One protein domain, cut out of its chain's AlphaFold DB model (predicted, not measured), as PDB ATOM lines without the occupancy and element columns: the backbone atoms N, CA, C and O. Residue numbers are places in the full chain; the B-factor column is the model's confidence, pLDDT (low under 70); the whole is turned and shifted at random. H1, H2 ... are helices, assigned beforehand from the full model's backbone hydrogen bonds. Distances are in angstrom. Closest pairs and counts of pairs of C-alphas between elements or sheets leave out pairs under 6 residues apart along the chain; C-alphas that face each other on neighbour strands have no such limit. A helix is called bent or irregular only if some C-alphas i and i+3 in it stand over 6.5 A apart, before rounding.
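What this domain is: This is residues 400 to 466 of the 624 residues of an uncharacterized protein of Phialemoniopsis curvata (UniProt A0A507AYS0). Two helical hairpins, H1 with H2 and H3 with H4, pack together into a small rounded body, with the four helices set round a shared middle; H4 packs on H1 to join the two hairpins. H2, the longest helix, has a kink near residue 428, and residues 462 to 466 form a short tail after H4. The printed part has 67 residues, with four named helices in the order H1, H2, H3, H4 and no named strand, and its class is all helix. It is compact, with a radius of gyration of the C-alphas of 10.4 A, and its C-alphas span 27 by 25 by 21 A along the three main axes.

How they stand to each other: The first helix, H1, residues 403 to 410, and the second, H2, residues 416 to 434, touch and form a helical hairpin. Their closest C-alphas, those of Cys 405 and Cys 425, are 4.4 A apart, and the two helices run opposite ways at a shallow tilt of 30 degrees. H2 is irregular: C-alphas 428 and 431 are 9.0 A apart, and it has a kink of 81 degrees near residue 428. The next helix, H3, residues 436 to 441, is close to H2 but not clearly touching it; their closest C-alphas, those of Ser 433 and Gln 439, are 6.5 A apart. The last helix, H4, residues 450 to 461, touches H3, and the two form a second helical hairpin. Their closest C-alphas, those of Cys 441 and Cys 456, are 5.3 A apart, and they run opposite ways at a shallow tilt of 23 degrees. H4 touches H1 with residues 450 to 454 alone. The closest C-alphas of H1 and H4, those of Leu 408 and Gly 450, are 4.5 A apart, and these helices run opposite ways at a steep tilt of 38 degrees. H2 and H4 are close but not clearly touching, with the C-alphas of Leu 418 and Gly 450 closest at 6.7 A; they run the same way at a shallow tilt of 9 degrees. H1 and H3 are apart. The helix packing is mostly aligned, but only just: of 3 pairs of helices that touch, 2 are at a shallow tilt. In H3 and H4 every O i to N i+4 pair is within hydrogen-bond range, while in H2 11 of 15 are, and in H1 1 of 4, beside 3 of 5 O i to N i+3 pairs.

Where its parts are: H1 begins at Gln 403, whose C-alpha is at (45.935, 6.425, -46.686), and measures 12.0 A from first to last C-alpha. H2 begins at Ser 416, with its C-alpha at (41.705, 25.224, -45.353), and measures 22.3 A to the C-alpha of Gly 434. H3 measures 8.7 A from Pro 436 to Cys 441. H4 measures 16.4 A from Gly 450 to Tyr 461, where the C-alpha is at (49.537, 4.854, -31.890).

The domain as a whole: The two C-alphas farthest apart are those of Ser 416 and Ala 466, at 29.7 A, while the first and last printed C-alphas, those of Asn 400 and Ala 466, are 11.5 A apart. The printed part has no cut. The links from H1 to H2 and from H2 to H3 are tight, with 5 residues and 1 residue between the helices, and the link from H3 to H4 is short, with 8 residues. The mean pLDDT of the printed part is 75.5, and 12 residues are under 70: residues 409 to 414, residue 434, residues 450 to 451 and residues 464 to 466.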
ATOM      1  N   ASN A 400      48.791   0.282 -39.200       73.56
ATOM      2  CA  ASN A 400      49.324   1.402 -39.965       73.56
ATOM      3  C   ASN A 400      48.287   2.533 -40.032       73.56
ATOM      4  O   ASN A 400      47.088   2.300 -39.853       73.56
ATOM      5  N   LEU A 401      48.738   3.751 -40.350       76.75
ATOM      6  CA  LEU A 401      47.829   4.859 -40.642       76.75
ATOM      7  C   LEU A 401      47.049   4.626 -41.949       76.75
ATOM      8  O   LEU A 401      47.636   4.171 -42.933       76.75
ATOM      9  N   PRO A 402      45.758   5.002 -42.002       79.25
ATOM     10  CA  PRO A 402      44.988   5.010 -43.239       79.25
ATOM     11  C   PRO A 402      45.594   5.946 -44.290       79.25
ATOM     12  O   PRO A 402      46.117   7.011 -43.960       79.25
ATOM     13  N   GLN A 403      45.419   5.616 -45.574       70.81
ATOM     14  CA  GLN A 403      45.935   6.425 -46.686       70.81
ATOM     15  C   GLN A 403      45.459   7.886 -46.641       70.81
ATOM     16  O   GLN A 403      46.213   8.789 -46.985       70.81
ATOM     17  N   ARG A 404      44.238   8.143 -46.152       79.06
ATOM     18  CA  ARG A 404      43.722   9.512 -45.967       79.06
ATOM     19  C   ARG A 404      44.562  10.336 -44.989       79.06
ATOM     20  O   ARG A 404      44.758  11.516 -45.224       79.06
ATOM     21  N   CYS A 405      45.114   9.710 -43.953       80.19
ATOM     22  CA  CYS A 405      46.046  10.362 -43.041       80.19
ATOM     23  C   CYS A 405      47.448  10.515 -43.630       80.19
ATOM     24  O   CYS A 405      48.158  11.444 -43.274       80.19
ATOM     25  N   LEU A 406      47.858   9.636 -44.544       74.75
ATOM     26  CA  LEU A 406      49.133   9.786 -45.252       74.75
ATOM     27  C   LEU A 406      49.093  10.929 -46.279       74.75
ATOM     28  O   LEU A 406      50.127  11.538 -46.552       74.75
ATOM     29  N   ASN A 407      47.911  11.265 -46.802       74.31
ATOM     30  CA  ASN A 407      47.731  12.374 -47.741       74.31
ATOM     31  C   ASN A 407      47.993  13.753 -47.115       74.31
ATOM     32  O   ASN A 407      48.394  14.654 -47.843       74.31
ATOM     33  N   LEU A 408      47.915  13.879 -45.780       76.75
ATOM     34  CA  LEU A 408      48.322  15.082 -45.037       76.75
ATOM     35  C   LEU A 408      49.761  15.514 -45.353       76.75
ATOM     36  O   LEU A 408      50.109  16.679 -45.214       76.75
ATOM     37  N   ASN A 409      50.623  14.606 -45.816       64.69
ATOM     38  CA  ASN A 409      51.981  14.956 -46.228       64.69
ATOM     39  C   ASN A 409      52.025  15.972 -47.392       64.69
ATOM     40  O   ASN A 409      53.056  16.607 -47.604       64.69
ATOM     41  N   ALA A 410      50.938  16.122 -48.156       64.12
ATOM     42  CA  ALA A 410      50.821  17.151 -49.187       64.12
ATOM     43  C   ALA A 410      50.618  18.565 -48.603       64.12
ATOM     44  O   ALA A 410      50.930  19.554 -49.268       64.12
ATOM     45  N   ASP A 411      50.160  18.671 -47.353       69.19
ATOM     46  CA  ASP A 411      49.886  19.937 -46.686       69.19
ATOM     47  C   ASP A 411      51.116  20.461 -45.943       69.19
ATOM     48  O   ASP A 411      51.375  20.173 -44.770       69.19
ATOM     49  N   VAL A 412      51.882  21.298 -46.635       58.78
ATOM     50  CA  VAL A 412      53.108  21.908 -46.100       58.78
ATOM     51  C   VAL A 412      52.849  23.099 -45.169       58.78
ATOM     52  O   VAL A 412      53.794  23.703 -44.660       58.78
ATOM     53  N   SER A 413      51.590  23.500 -44.960       61.19
ATOM     54  CA  SER A 413      51.233  24.694 -44.183       61.19
ATOM     55  C   SER A 413      49.802  24.655 -43.650       61.19
ATOM     56  O   SER A 413      48.928  23.996 -44.210       61.19
ATOM     57  N   ALA A 414      49.556  25.426 -42.589       69.38
ATOM     58  CA  ALA A 414      48.237  25.590 -42.002       69.38
ATOM     59  C   ALA A 414      47.302  26.319 -42.975       69.38
ATOM     60  O   ALA A 414      47.665  27.341 -43.559       69.38
ATOM     61  N   GLY A 415      46.082  25.810 -43.131       74.50
ATOM     62  CA  GLY A 415      45.113  26.371 -44.061       74.50
ATOM     63  C   GLY A 415      43.850  25.529 -44.181       74.50
ATOM     64  O   GLY A 415      43.682  24.525 -43.491       74.50
ATOM     65  N   SER A 416      42.950  25.946 -45.072       72.94
ATOM     66  CA  SER A 416      41.705  25.224 -45.353       72.94
ATOM     67  C   SER A 416      41.946  23.843 -45.966       72.94
ATOM     68  O   SER A 416      41.187  22.932 -45.658       72.94
ATOM     69  N   ALA A 417      43.005  23.681 -46.770       73.69
ATOM     70  CA  ALA A 417      43.424  22.390 -47.324       73.69
ATOM     71  C   ALA A 417      43.826  21.410 -46.209       73.69
ATOM     72  O   ALA A 417      43.164  20.389 -46.044       73.69
ATOM     73  N   LEU A 418      44.766  21.814 -45.341       82.00
ATOM     74  CA  LEU A 418      45.152  21.034 -44.161       82.00
ATOM     75  C   LEU A 418      43.946  20.695 -43.282       82.00
ATOM     76  O   LEU A 418      43.788  19.559 -42.864       82.00
ATOM     77  N   ASN A 419      43.064  21.658 -43.004       81.50
ATOM     78  CA  ASN A 419      41.883  21.401 -42.176       81.50
ATOM     79  C   ASN A 419      40.917  20.389 -42.824       81.50
ATOM     80  O   ASN A 419      40.324  19.580 -42.110       81.50
ATOM     81  N   ALA A 420      40.763  20.415 -44.152       81.19
ATOM     82  CA  ALA A 420      39.935  19.460 -44.883       81.19
ATOM     83  C   ALA A 420      40.550  18.051 -44.880       81.19
ATOM     84  O   ALA A 420      39.848  17.075 -44.614       81.19
ATOM     85  N   ASP A 421      41.860  17.941 -45.094       79.56
ATOM     86  CA  ASP A 421      42.566  16.658 -45.093       79.56
ATOM     87  C   ASP A 421      42.717  16.081 -43.677       79.56
ATOM     88  O   ASP A 421      42.640  14.865 -43.487       79.56
ATOM     89  N   VAL A 422      42.815  16.931 -42.649       85.31
ATOM     90  CA  VAL A 422      42.749  16.514 -41.239       85.31
ATOM     91  C   VAL A 422      41.372  15.953 -40.907       85.31
ATOM     92  O   VAL A 422      41.297  14.909 -40.260       85.31
ATOM     93  N   ALA A 423      40.292  16.586 -41.378       83.31
ATOM     94  CA  ALA A 423      38.942  16.054 -41.213       83.31
ATOM     95  C   ALA A 423      38.791  14.698 -41.924       83.31
ATOM     96  O   ALA A 423      38.355  13.726 -41.312       83.31
ATOM     97  N   ALA A 424      39.270  14.579 -43.166       81.75
ATOM     98  CA  ALA A 424      39.246  13.320 -43.909       81.75
ATOM     99  C   ALA A 424      40.110  12.216 -43.264       81.75
ATOM    100  O   ALA A 424      39.780  11.029 -43.355       81.75
ATOM    101  N   CYS A 425      41.221  12.580 -42.618       85.50
ATOM    102  CA  CYS A 425      42.038  11.668 -41.820       85.50
ATOM    103  C   CYS A 425      41.303  11.221 -40.551       85.50
ATOM    104  O   CYS A 425      41.263  10.024 -40.264       85.50
ATOM    105  N   ALA A 426      40.681  12.149 -39.820       84.31
ATOM    106  CA  ALA A 426      39.885  11.840 -38.637       84.31
ATOM    107  C   ALA A 426      38.732  10.877 -38.973       84.31
ATOM    108  O   ALA A 426      38.558   9.868 -38.287       84.31
ATOM    109  N   ASP A 427      38.033  11.116 -40.084       79.69
ATOM    110  CA  ASP A 427      36.957  10.255 -40.586       79.69
ATOM    111  C   ASP A 427      37.448   8.841 -40.924       79.69
ATOM    112  O   ASP A 427      36.754   7.854 -40.666       79.69
ATOM    113  N   ALA A 428      38.655   8.733 -41.491       78.44
ATOM    114  CA  ALA A 428      39.272   7.457 -41.844       78.44
ATOM    115  C   ALA A 428      39.805   6.686 -40.626       78.44
ATOM    116  O   ALA A 428      39.830   5.456 -40.648       78.44
ATOM    117  N   LEU A 429      40.226   7.388 -39.570       81.12
ATOM    118  CA  LEU A 429      40.579   6.786 -38.282       81.12
ATOM    119  C   LEU A 429      39.334   6.329 -37.514       81.12
ATOM    120  O   LEU A 429      39.420   5.401 -36.708       81.12
ATOM    121  N   GLY A 430      38.187   6.974 -37.742       77.69
ATOM    122  CA  GLY A 430      36.915   6.648 -37.106       77.69
ATOM    123  C   GLY A 430      37.064   6.563 -35.582       77.69
ATOM    124  O   GLY A 430      37.494   7.531 -34.949       77.69
ATOM    125  N   PRO A 431      36.784   5.410 -34.953       72.00
ATOM    126  CA  PRO A 431      36.753   5.283 -33.503       72.00
ATOM    127  C   PRO A 431      38.159   5.174 -32.878       72.00
ATOM    128  O   PRO A 431      38.310   5.279 -31.659       72.00
ATOM    129  N   TYR A 432      39.208   5.030 -33.696       78.44
ATOM    130  CA  TYR A 432      40.601   5.140 -33.252       78.44
ATOM    131  C   TYR A 432      41.048   6.598 -33.085       78.44
ATOM    132  O   TYR A 432      42.095   6.845 -32.485       78.44
ATOM    133  N   SER A 433      40.272   7.574 -33.574       81.56
ATOM    134  CA  SER A 433      40.576   9.003 -33.418       81.56
ATOM    135  C   SER A 433      40.285   9.541 -32.010       81.56
ATOM    136  O   SER A 433      40.778  10.605 -31.644       81.56
ATOM    137  N   GLY A 434      39.498   8.819 -31.204       69.50
ATOM    138  CA  GLY A 434      38.937   9.320 -29.945       69.50
ATOM    139  C   GLY A 434      39.913   9.430 -28.769       69.50
ATOM    140  O   GLY A 434      39.522   9.923 -27.709       69.50
ATOM    141  N   SER A 435      41.162   8.972 -28.905       73.44
ATOM    142  CA  SER A 435      42.134   9.075 -27.813       73.44
ATOM    143  C   SER A 435      42.599  10.533 -27.630       73.44
ATOM    144  O   SER A 435      42.808  11.236 -28.621       73.44
ATOM    145  N   PRO A 436      42.810  11.019 -26.390       72.88
ATOM    146  CA  PRO A 436      43.272  12.392 -26.159       72.88
ATOM    147  C   PRO A 436      44.603  12.716 -26.851       72.88
ATOM    148  O   PRO A 436      44.797  13.833 -27.322       72.88
ATOM    149  N   ALA A 437      45.498  11.727 -26.952       75.25
ATOM    150  CA  ALA A 437      46.765  11.858 -27.665       75.25
ATOM    151  C   ALA A 437      46.548  12.070 -29.171       75.25
ATOM    152  O   ALA A 437      47.157  12.952 -29.763       75.25
ATOM    153  N   VAL A 438      45.627  11.320 -29.780       81.44
ATOM    154  CA  VAL A 438      45.301  11.457 -31.208       81.44
ATOM    155  C   VAL A 438      44.563  12.762 -31.494       81.44
ATOM    156  O   VAL A 438      44.871  13.437 -32.471       81.44
ATOM    157  N   GLN A 439      43.643  13.172 -30.620       81.06
ATOM    158  CA  GLN A 439      42.959  14.462 -30.735       81.06
ATOM    159  C   GLN A 439      43.931  15.645 -30.641       81.06
ATOM    160  O   GLN A 439      43.762  16.634 -31.349       81.06
ATOM    161  N   LEU A 440      44.983  15.537 -29.822       82.62
ATOM    162  CA  LEU A 440      46.058  16.529 -29.793       82.62
ATOM    163  C   LEU A 440      46.824  16.569 -31.123       82.62
ATOM    164  O   LEU A 440      47.147  17.649 -31.608       82.62
ATOM    165  N   CYS A 441      47.075  15.412 -31.736       84.62
ATOM    166  CA  CYS A 441      47.754  15.332 -33.028       84.62
ATOM    167  C   CYS A 441      46.935  15.933 -34.173       84.62
ATOM    168  O   CYS A 441      47.483  16.667 -34.989       84.62
ATOM    169  N   LEU A 442      45.626  15.678 -34.204       88.12
ATOM    170  CA  LEU A 442      44.705  16.226 -35.209       88.12
ATOM    171  C   LEU A 442      44.368  17.709 -34.972       88.12
ATOM    172  O   LEU A 442      43.669  18.322 -35.772       88.12
ATOM    173  N   ASN A 443      44.857  18.314 -33.887       84.69
ATOM    174  CA  ASN A 443      44.625  19.722 -33.609       84.69
ATOM    175  C   ASN A 443      45.531  20.607 -34.476       84.69
ATOM    176  O   ASN A 443      46.723  20.766 -34.202       84.69
ATOM    177  N   THR A 444      44.943  21.254 -35.482       83.69
ATOM    178  CA  THR A 444      45.663  22.149 -36.401       83.69
ATOM    179  C   THR A 444      46.107  23.473 -35.770       83.69
ATOM    180  O   THR A 444      46.905  24.196 -36.362       83.69
ATOM    181  N   ASN A 445      45.675  23.777 -34.538       76.69
ATOM    182  CA  ASN A 445      46.237  24.882 -33.748       76.69
ATOM    183  C   ASN A 445      47.592  24.527 -33.116       76.69
ATOM    184  O   ASN A 445      48.326  25.424 -32.708       76.69
ATOM    185  N   VAL A 446      47.904  23.233 -33.002       73.81
ATOM    186  CA  VAL A 446      49.163  22.721 -32.438       73.81
ATOM    187  C   VAL A 446      50.097  22.279 -33.560       73.81
ATOM    188  O   VAL A 446      51.275  22.624 -33.552       73.81
ATOM    189  N   ASN A 447      49.569  21.560 -34.550       77.25
ATOM    190  CA  ASN A 447      50.332  21.077 -35.693       77.25
ATOM    191  C   ASN A 447      49.958  21.869 -36.950       77.25
ATOM    192  O   ASN A 447      48.862  21.734 -37.486       77.25
ATOM    193  N   THR A 448      50.888  22.690 -37.432       76.94
ATOM    194  CA  THR A 448      50.667  23.626 -38.547       76.94
ATOM    195  C   THR A 448      51.116  23.092 -39.909       76.94
ATOM    196  O   THR A 448      51.105  23.828 -40.890       76.94
ATOM    197  N   ASN A 449      51.519  21.825 -39.993       74.75
ATOM    198  CA  ASN A 449      51.801  21.123 -41.243       74.75
ATOM    199  C   ASN A 449      51.431  19.641 -41.090       74.75
ATOM    200  O   ASN A 449      51.437  19.101 -39.980       74.75
ATOM    201  N   GLY A 450      51.093  18.976 -42.190       68.19
ATOM    202  CA  GLY A 450      50.583  17.612 -42.130       68.19
ATOM    203  C   GLY A 450      51.645  16.565 -41.784       68.19
ATOM    204  O   GLY A 450      51.311  15.537 -41.201       68.19
ATOM    205  N   LEU A 451      52.933  16.845 -42.012       66.69
ATOM    206  CA  LEU A 451      54.023  15.964 -41.576       66.69
ATOM    207  C   LEU A 451      54.132  15.892 -40.040       66.69
ATOM    208  O   LEU A 451      54.330  14.811 -39.485       66.69
ATOM    209  N   ALA A 452      53.955  17.016 -39.342       71.00
ATOM    210  CA  ALA A 452      53.910  17.064 -37.881       71.00
ATOM    211  C   ALA A 452      52.720  16.264 -37.335       71.00
ATOM    212  O   ALA A 452      52.877  15.509 -36.375       71.00
ATOM    213  N   ILE A 453      51.561  16.350 -37.999       78.56
ATOM    214  CA  ILE A 453      50.371  15.555 -37.660       78.56
ATOM    215  C   ILE A 453      50.658  14.063 -37.835       78.56
ATOM    216  O   ILE A 453      50.416  13.287 -36.912       78.56
ATOM    217  N   ILE A 454      51.233  13.655 -38.970       77.88
ATOM    218  CA  ILE A 454      51.582  12.253 -39.245       77.88
ATOM    219  C   ILE A 454      52.545  11.709 -38.183       77.88
ATOM    220  O   ILE A 454      52.286  10.647 -37.616       77.88
ATOM    221  N   ASN A 455      53.614  12.441 -37.864       72.19
ATOM    222  CA  ASN A 455      54.591  12.023 -36.856       72.19
ATOM    223  C   ASN A 455      53.970  11.938 -35.455       72.19
ATOM    224  O   ASN A 455      54.231  10.992 -34.711       72.19
ATOM    225  N   CYS A 456      53.112  12.896 -35.098       79.88
ATOM    226  CA  CYS A 456      52.381  12.870 -33.838       79.88
ATOM    227  C   CYS A 456      51.461  11.641 -33.758       79.88
ATOM    228  O   CYS A 456      51.482  10.929 -32.754       79.88
ATOM    229  N   LEU A 457      50.704  11.341 -34.819       83.69
ATOM    230  CA  LEU A 457      49.804  10.186 -34.863       83.69
ATOM    231  C   LEU A 457      50.565   8.861 -34.768       83.69
ATOM    232  O   LEU A 457      50.156   7.978 -34.019       83.69
ATOM    233  N   GLN A 458      51.682   8.720 -35.484       79.56
ATOM    234  CA  GLN A 458      52.529   7.525 -35.406       79.56
ATOM    235  C   GLN A 458      53.032   7.287 -33.979       79.56
ATOM    236  O   GLN A 458      52.924   6.170 -33.472       79.56
ATOM    237  N   ASN A 459      53.478   8.348 -33.300       80.31
ATOM    238  CA  ASN A 459      53.882   8.284 -31.898       80.31
ATOM    239  C   ASN A 459      52.708   7.946 -30.965       80.31
ATOM    240  O   ASN A 459      52.863   7.127 -30.062       80.31
ATOM    241  N   ALA A 460      51.528   8.533 -31.185       81.19
ATOM    242  CA  ALA A 460      50.340   8.296 -30.364       81.19
ATOM    243  C   ALA A 460      49.814   6.855 -30.474       81.19
ATOM    244  O   ALA A 460      49.334   6.297 -29.487       81.19
ATOM    245  N   TYR A 461      49.924   6.245 -31.657       80.44
ATOM    246  CA  TYR A 461      49.537   4.854 -31.890       80.44
ATOM    247  C   TYR A 461      50.642   3.845 -31.561       80.44
ATOM    248  O   TYR A 461      50.390   2.642 -31.587       80.44
ATOM    249  N   GLY A 462      51.858   4.308 -31.250       72.38
ATOM    250  CA  GLY A 462      53.015   3.429 -31.073       72.38
ATOM    251  C   GLY A 462      53.359   2.656 -32.347       72.38
ATOM    252  O   GLY A 462      53.998   1.602 -32.281       72.38
ATOM    253  N   PHE A 463      52.923   3.155 -33.508       76.75
ATOM    254  CA  PHE A 463      53.373   2.616 -34.778       76.75
ATOM    255  C   PHE A 463      54.867   2.887 -34.879       76.75
ATOM    256  O   PHE A 463      55.301   3.996 -34.557       76.75
ATOM    257  N   PRO A 464      55.673   1.901 -35.297       57.25
ATOM    258  CA  PRO A 464      57.088   2.121 -35.465       57.25
ATOM    259  C   PRO A 464      57.255   3.226 -36.504       57.25
ATOM    260  O   PRO A 464      57.066   3.012 -37.700       57.25
ATOM    261  N   VAL A 465      57.637   4.418 -36.041       47.69
ATOM    262  CA  VAL A 465      58.397   5.349 -36.867       47.69
ATOM    263  C   VAL A 465      59.587   4.516 -37.294       47.69
ATOM    264  O   VAL A 465      60.321   4.059 -36.417       47.69
ATOM    265  N   ALA A 466      59.678   4.183 -38.584       40.88
ATOM    266  CA  ALA A 466      60.649   3.220 -39.083       40.88
ATOM    267  C   ALA A 466      62.053   3.647 -38.636       40.88
ATOM    268  O   ALA A 466      62.700   4.497 -39.243       40.88
TER     269      ALA A 466